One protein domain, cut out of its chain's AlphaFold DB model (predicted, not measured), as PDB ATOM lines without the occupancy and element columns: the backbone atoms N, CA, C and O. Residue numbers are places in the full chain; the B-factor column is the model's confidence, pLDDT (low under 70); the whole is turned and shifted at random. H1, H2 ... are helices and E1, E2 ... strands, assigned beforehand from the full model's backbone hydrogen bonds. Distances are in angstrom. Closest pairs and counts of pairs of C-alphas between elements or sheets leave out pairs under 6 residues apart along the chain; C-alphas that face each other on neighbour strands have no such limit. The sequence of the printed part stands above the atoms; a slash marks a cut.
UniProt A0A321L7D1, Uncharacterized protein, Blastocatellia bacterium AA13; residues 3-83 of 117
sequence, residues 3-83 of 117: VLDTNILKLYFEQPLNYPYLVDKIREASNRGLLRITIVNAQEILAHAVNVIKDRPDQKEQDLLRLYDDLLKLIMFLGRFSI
ATOM      1  N   VAL A   3     -16.621 -20.820  17.976       94.00
ATOM      2  CA  VAL A   3     -17.457 -19.735  17.452       94.00
ATOM      3  C   VAL A   3     -17.174 -19.625  15.960       94.00
ATOM      4  O   VAL A   3     -16.038 -19.366  15.569       94.00
ATOM      5  N   LEU A   4     -18.180 -19.883  15.125       93.19
ATOM      6  CA  LEU A   4     -18.023 -19.759  13.676       93.19
ATOM      7  C   LEU A   4     -18.071 -18.299  13.260       93.19
ATOM      8  O   LEU A   4     -19.004 -17.606  13.644       93.19
ATOM      9  N   ASP A   5     -17.128 -17.868  12.428       91.50
ATOM     10  CA  ASP A   5     -17.160 -16.560  11.773       91.50
ATOM     11  C   ASP A   5     -18.189 -16.510  10.624       91.50
ATOM     12  O   ASP A   5     -18.588 -17.545  10.076       91.50
ATOM     13  N   THR A   6     -18.601 -15.300  10.226       90.75
ATOM     14  CA  THR A   6     -19.552 -15.057   9.133       90.75
ATOM     15  C   THR A   6     -19.125 -15.745   7.834       90.75
ATOM     16  O   THR A   6     -19.964 -16.337   7.154       90.75
ATOM     17  N   ASN A   7     -17.833 -15.727   7.488       90.38
ATOM     18  CA  ASN A   7     -17.359 -16.333   6.240       90.38
ATOM     19  C   ASN A   7     -17.547 -17.855   6.226       90.38
ATOM     20  O   ASN A   7     -17.990 -18.415   5.226       90.38
ATOM     21  N   ILE A   8     -17.289 -18.527   7.351       92.06
ATOM     22  CA  ILE A   8     -17.493 -19.976   7.470       92.06
ATOM     23  C   ILE A   8     -18.980 -20.325   7.408       92.06
ATOM     24  O   ILE A   8     -19.353 -21.305   6.764       92.06
ATOM     25  N   LEU A   9     -19.838 -19.506   8.025       91.75
ATOM     26  CA  LEU A   9     -21.290 -19.685   7.951       91.75
ATOM     27  C   LEU A   9     -21.808 -19.556   6.518       91.75
ATOM     28  O   LEU A   9     -22.611 -20.386   6.098       91.75
ATOM     29  N   LYS A  10     -21.316 -18.568   5.762       90.19
ATOM     30  CA  LYS A  10     -21.658 -18.395   4.343       90.19
ATOM     31  C   LYS A  10     -21.231 -19.597   3.510       90.19
ATOM     32  O   LYS A  10     -22.057 -20.157   2.801       90.19
ATOM     33  N   LEU A  11     -19.985 -20.059   3.653       90.94
ATOM     34  CA  LEU A  11     -19.502 -21.243   2.932       90.94
ATOM     35  C   LEU A  11     -20.325 -22.493   3.261       90.94
ATOM     36  O   LEU A  11     -20.676 -23.256   2.365       90.94
ATOM     37  N   TYR A  12     -20.654 -22.684   4.540       91.62
ATOM     38  CA  TYR A  12     -21.449 -23.823   4.990       91.62
ATOM     39  C   TYR A  12     -22.894 -23.780   4.473       91.62
ATOM     40  O   TYR A  12     -23.464 -24.828   4.172       91.62
ATOM     41  N   PHE A  13     -23.479 -22.586   4.355       89.88
ATOM     42  CA  PHE A  13     -24.831 -22.396   3.835       89.88
ATOM     43  C   PHE A  13     -24.899 -22.529   2.307       89.88
ATOM     44  O   PHE A  13     -25.730 -23.274   1.792       89.88
ATOM     45  N   GLU A  14     -24.027 -21.826   1.584       88.25
ATOM     46  CA  GLU A  14     -24.131 -21.648   0.131       88.25
ATOM     47  C   GLU A  14     -23.418 -22.745  -0.664       88.25
ATOM     48  O   GLU A  14     -23.850 -23.100  -1.759       88.25
ATOM     49  N   GLN A  15     -22.300 -23.266  -0.150       87.44
ATOM     50  CA  GLN A  15     -21.388 -24.118  -0.918       87.44
ATOM     51  C   GLN A  15     -20.926 -25.375  -0.157       87.44
ATOM     52  O   GLN A  15     -19.744 -25.727  -0.219       87.44
ATOM     53  N   PRO A  16     -21.813 -26.114   0.537       82.88
ATOM     54  CA  PRO A  16     -21.394 -27.244   1.368       82.88
ATOM     55  C   PRO A  16     -20.682 -28.351   0.569       82.88
ATOM     56  O   PRO A  16     -19.752 -28.975   1.074       82.88
ATOM     57  N   LEU A  17     -21.064 -28.565  -0.695       87.44
ATOM     58  CA  LEU A  17     -20.453 -29.582  -1.559       87.44
ATOM     59  C   LEU A  17     -19.014 -29.241  -1.973       87.44
ATOM     60  O   LEU A  17     -18.231 -30.149  -2.238       87.44
ATOM     61  N   ASN A  18     -18.650 -27.954  -1.985       92.69
ATOM     62  CA  ASN A  18     -17.302 -27.508  -2.345       92.69
ATOM     63  C   ASN A  18     -16.306 -27.707  -1.190       92.69
ATOM     64  O   ASN A  18     -15.097 -27.719  -1.414       92.69
ATOM     65  N   TYR A  19     -16.800 -27.880   0.043       90.62
ATOM     66  CA  TYR A  19     -15.978 -27.977   1.250       90.62
ATOM     67  C   TYR A  19     -16.426 -29.138   2.156       90.62
ATOM     68  O   TYR A  19     -16.803 -28.912   3.310       90.62
ATOM     69  N   PRO A  20     -16.359 -30.399   1.686       91.25
ATOM     70  CA  PRO A  20     -16.859 -31.554   2.436       91.25
ATOM     71  C   PRO A  20     -16.170 -31.711   3.799       91.25
ATOM     72  O   PRO A  20     -16.831 -31.938   4.807       91.25
ATOM     73  N   TYR A  21     -14.857 -31.465   3.868       92.81
ATOM     74  CA  TYR A  21     -14.117 -31.507   5.131       92.81
ATOM     75  C   TYR A  21     -14.610 -30.463   6.150       92.81
ATOM     76  O   TYR A  21     -14.720 -30.752   7.343       92.81
ATOM     77  N   LEU A  22     -14.938 -29.248   5.692       91.44
ATOM     78  CA  LEU A  22     -15.491 -28.200   6.553       91.44
ATOM     79  C   LEU A  22     -16.877 -28.600   7.070       91.44
ATOM     80  O   LEU A  22     -17.151 -28.452   8.260       91.44
ATOM     81  N   VAL A  23     -17.728 -29.135   6.189       92.44
ATOM     82  CA  VAL A  23     -19.065 -29.638   6.536       92.44
ATOM     83  C   VAL A  23     -18.979 -30.723   7.604       92.44
ATOM     84  O   VAL A  23     -19.694 -30.649   8.605       92.44
ATOM     85  N   ASP A  24     -18.081 -31.691   7.434       93.81
ATOM     86  CA  ASP A  24     -17.904 -32.782   8.390       93.81
ATOM     87  C   ASP A  24     -17.421 -32.268   9.745       93.81
ATOM     88  O   ASP A  24     -17.960 -32.662  10.781       93.81
ATOM     89  N   LYS A  25     -16.480 -31.316   9.764       93.44
ATOM     90  CA  LYS A  25     -16.009 -30.691  11.008       93.44
ATOM     91  C   LYS A  25     -17.088 -29.889  11.723       93.44
ATOM     92  O   LYS A  25     -17.219 -29.988  12.944       93.44
ATOM     93  N   ILE A  26     -17.881 -29.127  10.978       92.44
ATOM     94  CA  ILE A  26     -19.018 -28.382  11.524       92.44
ATOM     95  C   ILE A  26     -20.051 -29.350  12.105       92.44
ATOM     96  O   ILE A  26     -20.523 -29.140  13.223       92.44
ATOM     97  N   ARG A  27     -20.367 -30.441  11.398       91.56
ATOM     98  CA  ARG A  27     -21.314 -31.463  11.863       91.56
ATOM     99  C   ARG A  27     -20.803 -32.183  13.110       91.56
ATOM    100  O   ARG A  27     -21.551 -32.313  14.074       91.56
ATOM    101  N   GLU A  28     -19.534 -32.589  13.127       94.00
ATOM    102  CA  GLU A  28     -18.874 -33.207  14.285       94.00
ATOM    103  C   GLU A  28     -18.962 -32.295  15.520       94.00
ATOM    104  O   GLU A  28     -19.404 -32.724  16.589       94.00
ATOM    105  N   ALA A  29     -18.596 -31.018  15.372       93.00
ATOM    106  CA  ALA A  29     -18.643 -30.042  16.458       93.00
ATOM    107  C   ALA A  29     -20.076 -29.736  16.925       93.00
ATOM    108  O   ALA A  29     -20.312 -29.583  18.128       93.00
ATOM    109  N   SER A  30     -21.027 -29.658  15.989       90.19
ATOM    110  CA  SER A  30     -22.449 -29.441  16.277       90.19
ATOM    111  C   SER A  30     -23.039 -30.599  17.081       90.19
ATOM    112  O   SER A  30     -23.639 -30.370  18.128       90.19
ATOM    113  N   ASN A  31     -22.769 -31.847  16.676       91.56
ATOM    114  CA  ASN A  31     -23.238 -33.049  17.375       91.56
ATOM    115  C   ASN A  31     -22.714 -33.140  18.815       91.56
ATOM    116  O   ASN A  31     -23.375 -33.702  19.683       91.56
ATOM    117  N   ARG A  32     -21.536 -32.568  19.086       93.75
ATOM    118  CA  ARG A  32     -20.965 -32.471  20.439       93.75
ATOM    119  C   ARG A  32     -21.478 -31.269  21.236       93.75
ATOM    120  O   ARG A  32     -21.009 -31.031  22.344       93.75
ATOM    121  N   GLY A  33     -22.380 -30.464  20.673       91.12
ATOM    122  CA  GLY A  33     -22.888 -29.249  21.304       91.12
ATOM    123  C   GLY A  33     -21.823 -28.166  21.503       91.12
ATOM    124  O   GLY A  33     -22.017 -27.269  22.323       91.12
ATOM    125  N   LEU A  34     -20.705 -28.220  20.769       92.88
ATOM    126  CA  LEU A  34     -19.559 -27.316  20.940       92.88
ATOM    127  C   LEU A  34     -19.619 -26.079  20.043       92.88
ATOM    128  O   LEU A  34     -18.804 -25.175  20.221       92.88
ATOM    129  N   LEU A  35     -20.542 -26.052  19.084       94.56
ATOM    130  CA  LEU A  35     -20.610 -25.046  18.033       94.56
ATOM    131  C   LEU A  35     -21.556 -23.897  18.398       94.56
ATOM    132  O   LEU A  35     -22.688 -24.130  18.829       94.56
ATOM    133  N   ARG A  36     -21.097 -22.660  18.220       95.75
ATOM    134  CA  ARG A  36     -21.847 -21.429  18.489       95.75
ATOM    135  C   ARG A  36     -21.645 -20.417  17.364       95.75
ATOM    136  O   ARG A  36     -20.657 -20.474  16.633       95.75
ATOM    137  N   ILE A  37     -22.565 -19.466  17.271       97.00
ATOM    138  CA  ILE A  37     -22.400 -18.234  16.487       97.00
ATOM    139  C   ILE A  37     -22.628 -17.039  17.405       97.00
ATOM    140  O   ILE A  37     -23.226 -17.194  18.467       97.00
ATOM    141  N   THR A  38     -22.185 -15.847  17.020       97.81
ATOM    142  CA  THR A  38     -22.518 -14.631  17.775       97.81
ATOM    143  C   THR A  38     -23.727 -13.919  17.175       97.81
ATOM    144  O   THR A  38     -24.015 -14.055  15.982       97.81
ATOM    145  N   ILE A  39     -24.404 -13.093  17.978       97.50
ATOM    146  CA  ILE A  39     -25.459 -12.201  17.480       97.50
ATOM    147  C   ILE A  39     -24.944 -11.228  16.411       97.50
ATOM    148  O   ILE A  39     -25.697 -10.831  15.528       97.50
ATOM    149  N   VAL A  40     -23.652 -10.885  16.438       96.94
ATOM    150  CA  VAL A  40     -23.017 -10.008  15.444       96.94
ATOM    151  C   VAL A  40     -22.956 -10.690  14.077       96.94
ATOM    152  O   VAL A  40     -23.224 -10.044  13.065       96.94
ATOM    153  N   ASN A  41     -22.685 -11.998  14.045       96.31
ATOM    154  CA  ASN A  41     -22.657 -12.780  12.805       96.31
ATOM    155  C   ASN A  41     -24.068 -12.905  12.225       96.31
ATOM    156  O   ASN A  41     -24.280 -12.683  11.035       96.31
ATOM    157  N   ALA A  42     -25.050 -13.206  13.083       96.50
ATOM    158  CA  ALA A  42     -26.453 -13.265  12.685       96.50
ATOM    159  C   ALA A  42     -26.936 -11.909  12.145       96.50
ATOM    160  O   ALA A  42     -27.540 -11.856  11.075       96.50
ATOM    161  N   GLN A  43     -26.610 -10.809  12.836       96.38
ATOM    162  CA  GLN A  43     -26.914  -9.450  12.391       96.38
ATOM    163  C   GLN A  43     -26.318  -9.171  11.010       96.38
ATOM    164  O   GLN A  43     -27.007  -8.634  10.152       96.38
ATOM    165  N   GLU A  44     -25.047  -9.502  10.790       94.81
ATOM    166  CA  GLU A  44     -24.376  -9.251   9.517       94.81
ATOM    167  C   GLU A  44     -25.037  -9.995   8.355       94.81
ATOM    168  O   GLU A  44     -25.323  -9.396   7.316       94.81
ATOM    169  N   ILE A  45     -25.290 -11.288   8.543       95.12
ATOM    170  CA  ILE A  45     -25.875 -12.159   7.524       95.12
ATOM    171  C   ILE A  45     -27.299 -11.701   7.177       95.12
ATOM    172  O   ILE A  45     -27.628 -11.534   6.002       95.12
ATOM    173  N   LEU A  46     -28.124 -11.427   8.191       95.56
ATOM    174  CA  LEU A  46     -29.496 -10.960   7.990       95.56
ATOM    175  C   LEU A  46     -29.542  -9.555   7.387       95.56
ATOM    176  O   LEU A  46     -30.335  -9.314   6.482       95.56
ATOM    177  N   ALA A  47     -28.679  -8.637   7.835       94.94
ATOM    178  CA  ALA A  47     -28.611  -7.293   7.269       94.94
ATOM    179  C   ALA A  47     -28.263  -7.335   5.776       94.94
ATOM    180  O   ALA A  47     -28.852  -6.593   4.997       94.94
ATOM    181  N   HIS A  48     -27.354  -8.223   5.364       92.75
ATOM    182  CA  HIS A  48     -27.050  -8.408   3.949       92.75
ATOM    183  C   HIS A  48     -28.280  -8.876   3.157       92.75
ATOM    184  O   HIS A  48     -28.622  -8.250   2.158       92.75
ATOM    185  N   ALA A  49     -28.980  -9.914   3.625       92.31
ATOM    186  CA  ALA A  49     -30.172 -10.431   2.950       92.31
ATOM    187  C   ALA A  49     -31.302  -9.388   2.861       92.31
ATOM    188  O   ALA A  49     -31.903  -9.207   1.803       92.31
ATOM    189  N   VAL A  50     -31.545  -8.640   3.942       94.44
ATOM    190  CA  VAL A  50     -32.535  -7.552   3.965       94.44
ATOM    191  C   VAL A  50     -32.147  -6.426   3.007       94.44
ATOM    192  O   VAL A  50     -33.005  -5.924   2.283       94.44
ATOM    193  N   ASN A  51     -30.868  -6.046   2.953       94.00
ATOM    194  CA  ASN A  51     -30.402  -5.016   2.024       94.00
ATOM    195  C   ASN A  51     -30.565  -5.456   0.561       94.00
ATOM    196  O   ASN A  51     -30.999  -4.657  -0.258       94.00
ATOM    197  N   VAL A  52     -30.324  -6.731   0.231       90.25
ATOM    198  CA  VAL A  52     -30.547  -7.260  -1.130       90.25
ATOM    199  C   VAL A  52     -32.010  -7.127  -1.572       90.25
ATOM    200  O   VAL A  52     -32.268  -6.819  -2.737       90.25
ATOM    201  N   ILE A  53     -32.961  -7.337  -0.657       91.00
ATOM    202  CA  ILE A  53     -34.394  -7.127  -0.918       91.00
ATOM    203  C   ILE A  53     -34.692  -5.631  -1.068       91.00
ATOM    204  O   ILE A  53     -35.364  -5.221  -2.010       91.00
ATOM    205  N   LYS A  54     -34.168  -4.807  -0.154       89.44
ATOM    206  CA  LYS A  54     -34.431  -3.364  -0.103       89.44
ATOM    207  C   LYS A  54     -33.878  -2.606  -1.313       89.44
ATOM    208  O   LYS A  54     -34.556  -1.728  -1.837       89.44
ATOM    209  N   ASP A  55     -32.665  -2.927  -1.752       87.25
ATOM    210  CA  ASP A  55     -31.917  -2.153  -2.755       87.25
ATOM    211  C   ASP A  55     -32.367  -2.438  -4.201       87.25
ATOM    212  O   ASP A  55     -31.741  -1.995  -5.164       87.25
ATOM    213  N   ARG A  56     -33.452  -3.197  -4.379       81.44
ATOM    214  CA  ARG A  56     -33.974  -3.610  -5.683       81.44
ATOM    215  C   ARG A  56     -35.511  -3.504  -5.706       81.44
ATOM    216  O   ARG A  56     -36.189  -4.528  -5.740       81.44
ATOM    217  N   PRO A  57     -36.071  -2.282  -5.681       68.69
ATOM    218  CA  PRO A  57     -37.517  -2.061  -5.606       68.69
ATOM    219  C   PRO A  57     -38.283  -2.506  -6.866       68.69
ATOM    220  O   PRO A  57     -39.442  -2.891  -6.759       68.69
ATOM    221  N   ASP A  58     -37.633  -2.527  -8.036       76.31
ATOM    222  CA  ASP A  58     -38.262  -2.836  -9.334       76.31
ATOM    223  C   ASP A  58     -38.166  -4.325  -9.722       76.31
ATOM    224  O   ASP A  58     -38.055  -4.691 -10.896       76.31
ATOM    225  N   GLN A  59     -38.143  -5.213  -8.727       77.38
ATOM    226  CA  GLN A  59     -38.067  -6.653  -8.961       77.38
ATOM    227  C   GLN A  59     -39.347  -7.187  -9.595       77.38
ATOM    228  O   GLN A  59     -40.460  -6.847  -9.197       77.38
ATOM    229  N   LYS A  60     -39.186  -8.107 -10.551       83.50
ATOM    230  CA  LYS A  60     -40.304  -8.923 -11.026       83.50
ATOM    231  C   LYS A  60     -40.823  -9.774  -9.866       83.50
ATOM    232  O   LYS A  60     -40.047 -10.205  -9.017       83.50
ATOM    233  N   GLU A  61     -42.119 -10.073  -9.870       81.25
ATOM    234  CA  GLU A  61     -42.791 -10.841  -8.810       81.25
ATOM    235  C   GLU A  61     -42.029 -12.122  -8.412       81.25
ATOM    236  O   GLU A  61     -41.798 -12.373  -7.231       81.25
ATOM    237  N   GLN A  62     -41.557 -12.890  -9.398       77.88
ATOM    238  CA  GLN A  62     -40.806 -14.130  -9.166       77.88
ATOM    239  C   GLN A  62     -39.465 -13.912  -8.445       77.88
ATOM    240  O   GLN A  62     -39.063 -14.752  -7.640       77.88
ATOM    241  N   ASP A  63     -38.784 -12.791  -8.696       86.50
ATOM    242  CA  ASP A  63     -37.522 -12.469  -8.025       86.50
ATOM    243  C   ASP A  63     -37.760 -12.125  -6.553       86.50
ATOM    244  O   ASP A  63     -37.006 -12.571  -5.686       86.50
ATOM    245  N   LEU A  64     -38.842 -11.397  -6.265       89.56
ATOM    246  CA  LEU A  64     -39.208 -11.010  -4.906       89.56
ATOM    247  C   LEU A  64     -39.600 -12.228  -4.060       89.56
ATOM    248  O   LEU A  64     -39.104 -12.390  -2.944       89.56
ATOM    249  N   LEU A  65     -40.437 -13.120  -4.607       91.00
ATOM    250  CA  LEU A  65     -40.821 -14.370  -3.940       91.00
ATOM    251  C   LEU A  65     -39.596 -15.224  -3.596       91.00
ATOM    252  O   LEU A  65     -39.487 -15.715  -2.472       91.00
ATOM    253  N   ARG A  66     -38.644 -15.353  -4.531       91.88
ATOM    254  CA  ARG A  66     -37.405 -16.100  -4.289       91.88
ATOM    255  C   ARG A  66     -36.575 -15.482  -3.167       91.88
ATOM    256  O   ARG A  66     -36.096 -16.209  -2.307       91.88
ATOM    257  N   LEU A  67     -36.409 -14.161  -3.143       92.06
ATOM    258  CA  LEU A  67     -35.593 -13.513  -2.114       92.06
ATOM    259  C   LEU A  67     -36.181 -13.650  -0.707       92.06
ATOM    260  O   LEU A  67     -35.428 -13.819   0.251       92.06
ATOM    261  N   TYR A  68     -37.506 -13.605  -0.567       94.38
ATOM    262  CA  TYR A  68     -38.145 -13.863   0.724       94.38
ATOM    263  C   TYR A  68     -38.057 -15.336   1.139       94.38
ATOM    264  O   TYR A  68     -37.857 -15.614   2.322       94.38
ATOM    265  N   ASP A  69     -38.143 -16.272   0.190       95.19
ATOM    266  CA  ASP A  69     -37.894 -17.694   0.453       95.19
ATOM    267  C   ASP A  69     -36.441 -17.936   0.910       95.19
ATOM    268  O   ASP A  69     -36.195 -18.621   1.906       95.19
ATOM    269  N   ASP A  70     -35.469 -17.289   0.263       92.94
ATOM    270  CA  ASP A  70     -34.057 -17.341   0.655       92.94
ATOM    271  C   ASP A  70     -33.819 -16.713   2.040       92.94
ATOM    272  O   ASP A  70     -33.099 -17.286   2.863       92.94
ATOM    273  N   LEU A  71     -34.470 -15.584   2.353       95.38
ATOM    274  CA  LEU A  71     -34.422 -14.974   3.686       95.38
ATOM    275  C   LEU A  71     -34.994 -15.913   4.758       95.38
ATOM    276  O   LEU A  71     -34.397 -16.057   5.827       95.38
ATOM    277  N   LEU A  72     -36.120 -16.579   4.485       96.81
ATOM    278  CA  LEU A  72     -36.711 -17.545   5.410       96.81
ATOM    279  C   LEU A  72     -35.765 -18.726   5.658       96.81
ATOM    280  O   LEU A  72     -35.501 -19.072   6.812       96.81
ATOM    281  N   LYS A  73     -35.202 -19.309   4.592       95.69
ATOM    282  CA  LYS A  73     -34.197 -20.381   4.688       95.69
ATOM    283  C   LYS A  73     -32.999 -19.953   5.527       95.69
ATOM    284  O   LYS A  73     -32.526 -20.735   6.352       95.69
ATOM    285  N   LEU A  74     -32.536 -18.717   5.352       95.56
ATOM    286  CA  LEU A  74     -31.420 -18.156   6.103       95.56
ATOM    287  C   LEU A  74     -31.745 -18.006   7.596       95.56
ATOM    288  O   LEU A  74     -30.949 -18.420   8.437       95.56
ATOM    289  N   ILE A  75     -32.928 -17.483   7.939       96.38
ATOM    290  CA  ILE A  75     -33.399 -17.381   9.331       96.38
ATOM    291  C   ILE A  75     -33.475 -18.770   9.971       96.38
ATOM    292  O   ILE A  75     -32.933 -18.986  11.058       96.38
ATOM    293  N   MET A  76     -34.095 -19.734   9.285       96.62
ATOM    294  CA  MET A  76     -34.200 -21.112   9.768       96.62
ATOM    295  C   MET A  76     -32.828 -21.767   9.938       96.62
ATOM    296  O   MET A  76     -32.619 -22.518  10.887       96.62
ATOM    297  N   PHE A  77     -31.889 -21.496   9.031       94.50
ATOM    298  CA  PHE A  77     -30.518 -21.984   9.120       94.50
ATOM    299  C   PHE A  77     -29.789 -21.411  10.339       94.50
ATOM    300  O   PHE A  77     -29.221 -22.183  11.113       94.50
ATOM    301  N   LEU A  78     -29.844 -20.093  10.556       94.75
ATOM    302  CA  LEU A  78     -29.234 -19.448  11.723       94.75
ATOM    303  C   LEU A  78     -29.845 -19.953  13.038       94.75
ATOM    304  O   LEU A  78     -29.119 -20.158  14.009       94.75
ATOM    305  N   GLY A  79     -31.151 -20.242  13.048       93.38
ATOM    306  CA  GLY A  79     -31.858 -20.817  14.196       93.38
ATOM    307  C   GLY A  79     -31.398 -22.221  14.608       93.38
ATOM    308  O   GLY A  79     -31.749 -22.679  15.691       93.38
ATOM    309  N   ARG A  80     -30.588 -22.911  13.791       92.00
ATOM    310  CA  ARG A  80     -29.993 -24.216  14.145       92.00
ATOM    311  C   ARG A  80     -28.806 -24.095  15.099       92.00
ATOM    312  O   ARG A  80     -28.356 -25.105  15.635       92.00
ATOM    313  N   PHE A  81     -28.270 -22.892  15.284       93.44
ATOM    314  CA  PHE A  81     -27.116 -22.642  16.137       93.44
ATOM    315  C   PHE A  81     -27.549 -22.017  17.460       93.44
ATOM    316  O   PHE A  81     -28.484 -21.223  17.520       93.44
ATOM    317  N   SER A  82     -26.808 -22.309  18.529       94.56
ATOM    318  CA  SER A  82     -26.906 -21.505  19.746       94.56
ATOM    319  C   SER A  82     -26.176 -20.175  19.515       94.56
ATOM    320  O   SER A  82     -24.979 -20.147  19.207       94.56
ATOM    321  N   ILE A  83     -26.942 -19.086  19.606       96.31
ATOM    322  CA  ILE A  83     -26.501 -17.718  19.330       96.31
ATOM    323  C   ILE A  83     -26.067 -17.063  20.639       96.31
ATOM    324  O   ILE A  83     -26.868 -16.912  21.560       96.31
TER     325      ILE A  83
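AT A GLANCE: This is residues 3 to 83 of the 117 residues of an uncharacterized protein of Blastocatellia bacterium AA13 (UniProt A0A321L7D1). A long helical hairpin of H3 and H4 has a small head at one end, made of H1, H2 and E1; residues 57 to 62 stick out at the other. The printed part has 81 residues, with four named helices and one named strand in the order H1, H2, E1, H3, H4: mostly helix. It is only just loose, close to compact, with a radius of gyration of the C-alphas of 14.2 A, and spans 45 by 26 by 17 A.

IN THESE COORDINATES: H1, residues 6 to 14, begins at C-alpha 6 (-19.552, -15.057, 9.133). H2 is residues 20 to 31, E1 35 to 38 and H3 39 to 54, 21.6 A long. H4, residues 61 to 78, 26.1 A long, ends at C-alpha 78 (-29.234, -19.448, 11.723).

HOW THE PARTS SIT: H1 touches H3 at residues 41 to 45 alone; the closest C-alphas, of Thr 6 and Asn 41, are 5.3 A apart. H3 and H4 form a hairpin and touch at a shallow tilt of 4 degrees, opposite ways; their closest C-alphas, of Ala 49 and Leu 71, are 6.3 A apart. H1 and H2 are close but not clearly touching. Residues 36 to 37 of E1 pair, parallel, with residues 82 to 83. In the four helices every O i to N i+4 pair is within hydrogen-bond range.

THE WHOLE: The farthest C-alphas, of Arg 32 and Asp 58, are 45.4 A apart. The printed part has no cut, and no link is long. Pro 57 alone is under pLDDT 70.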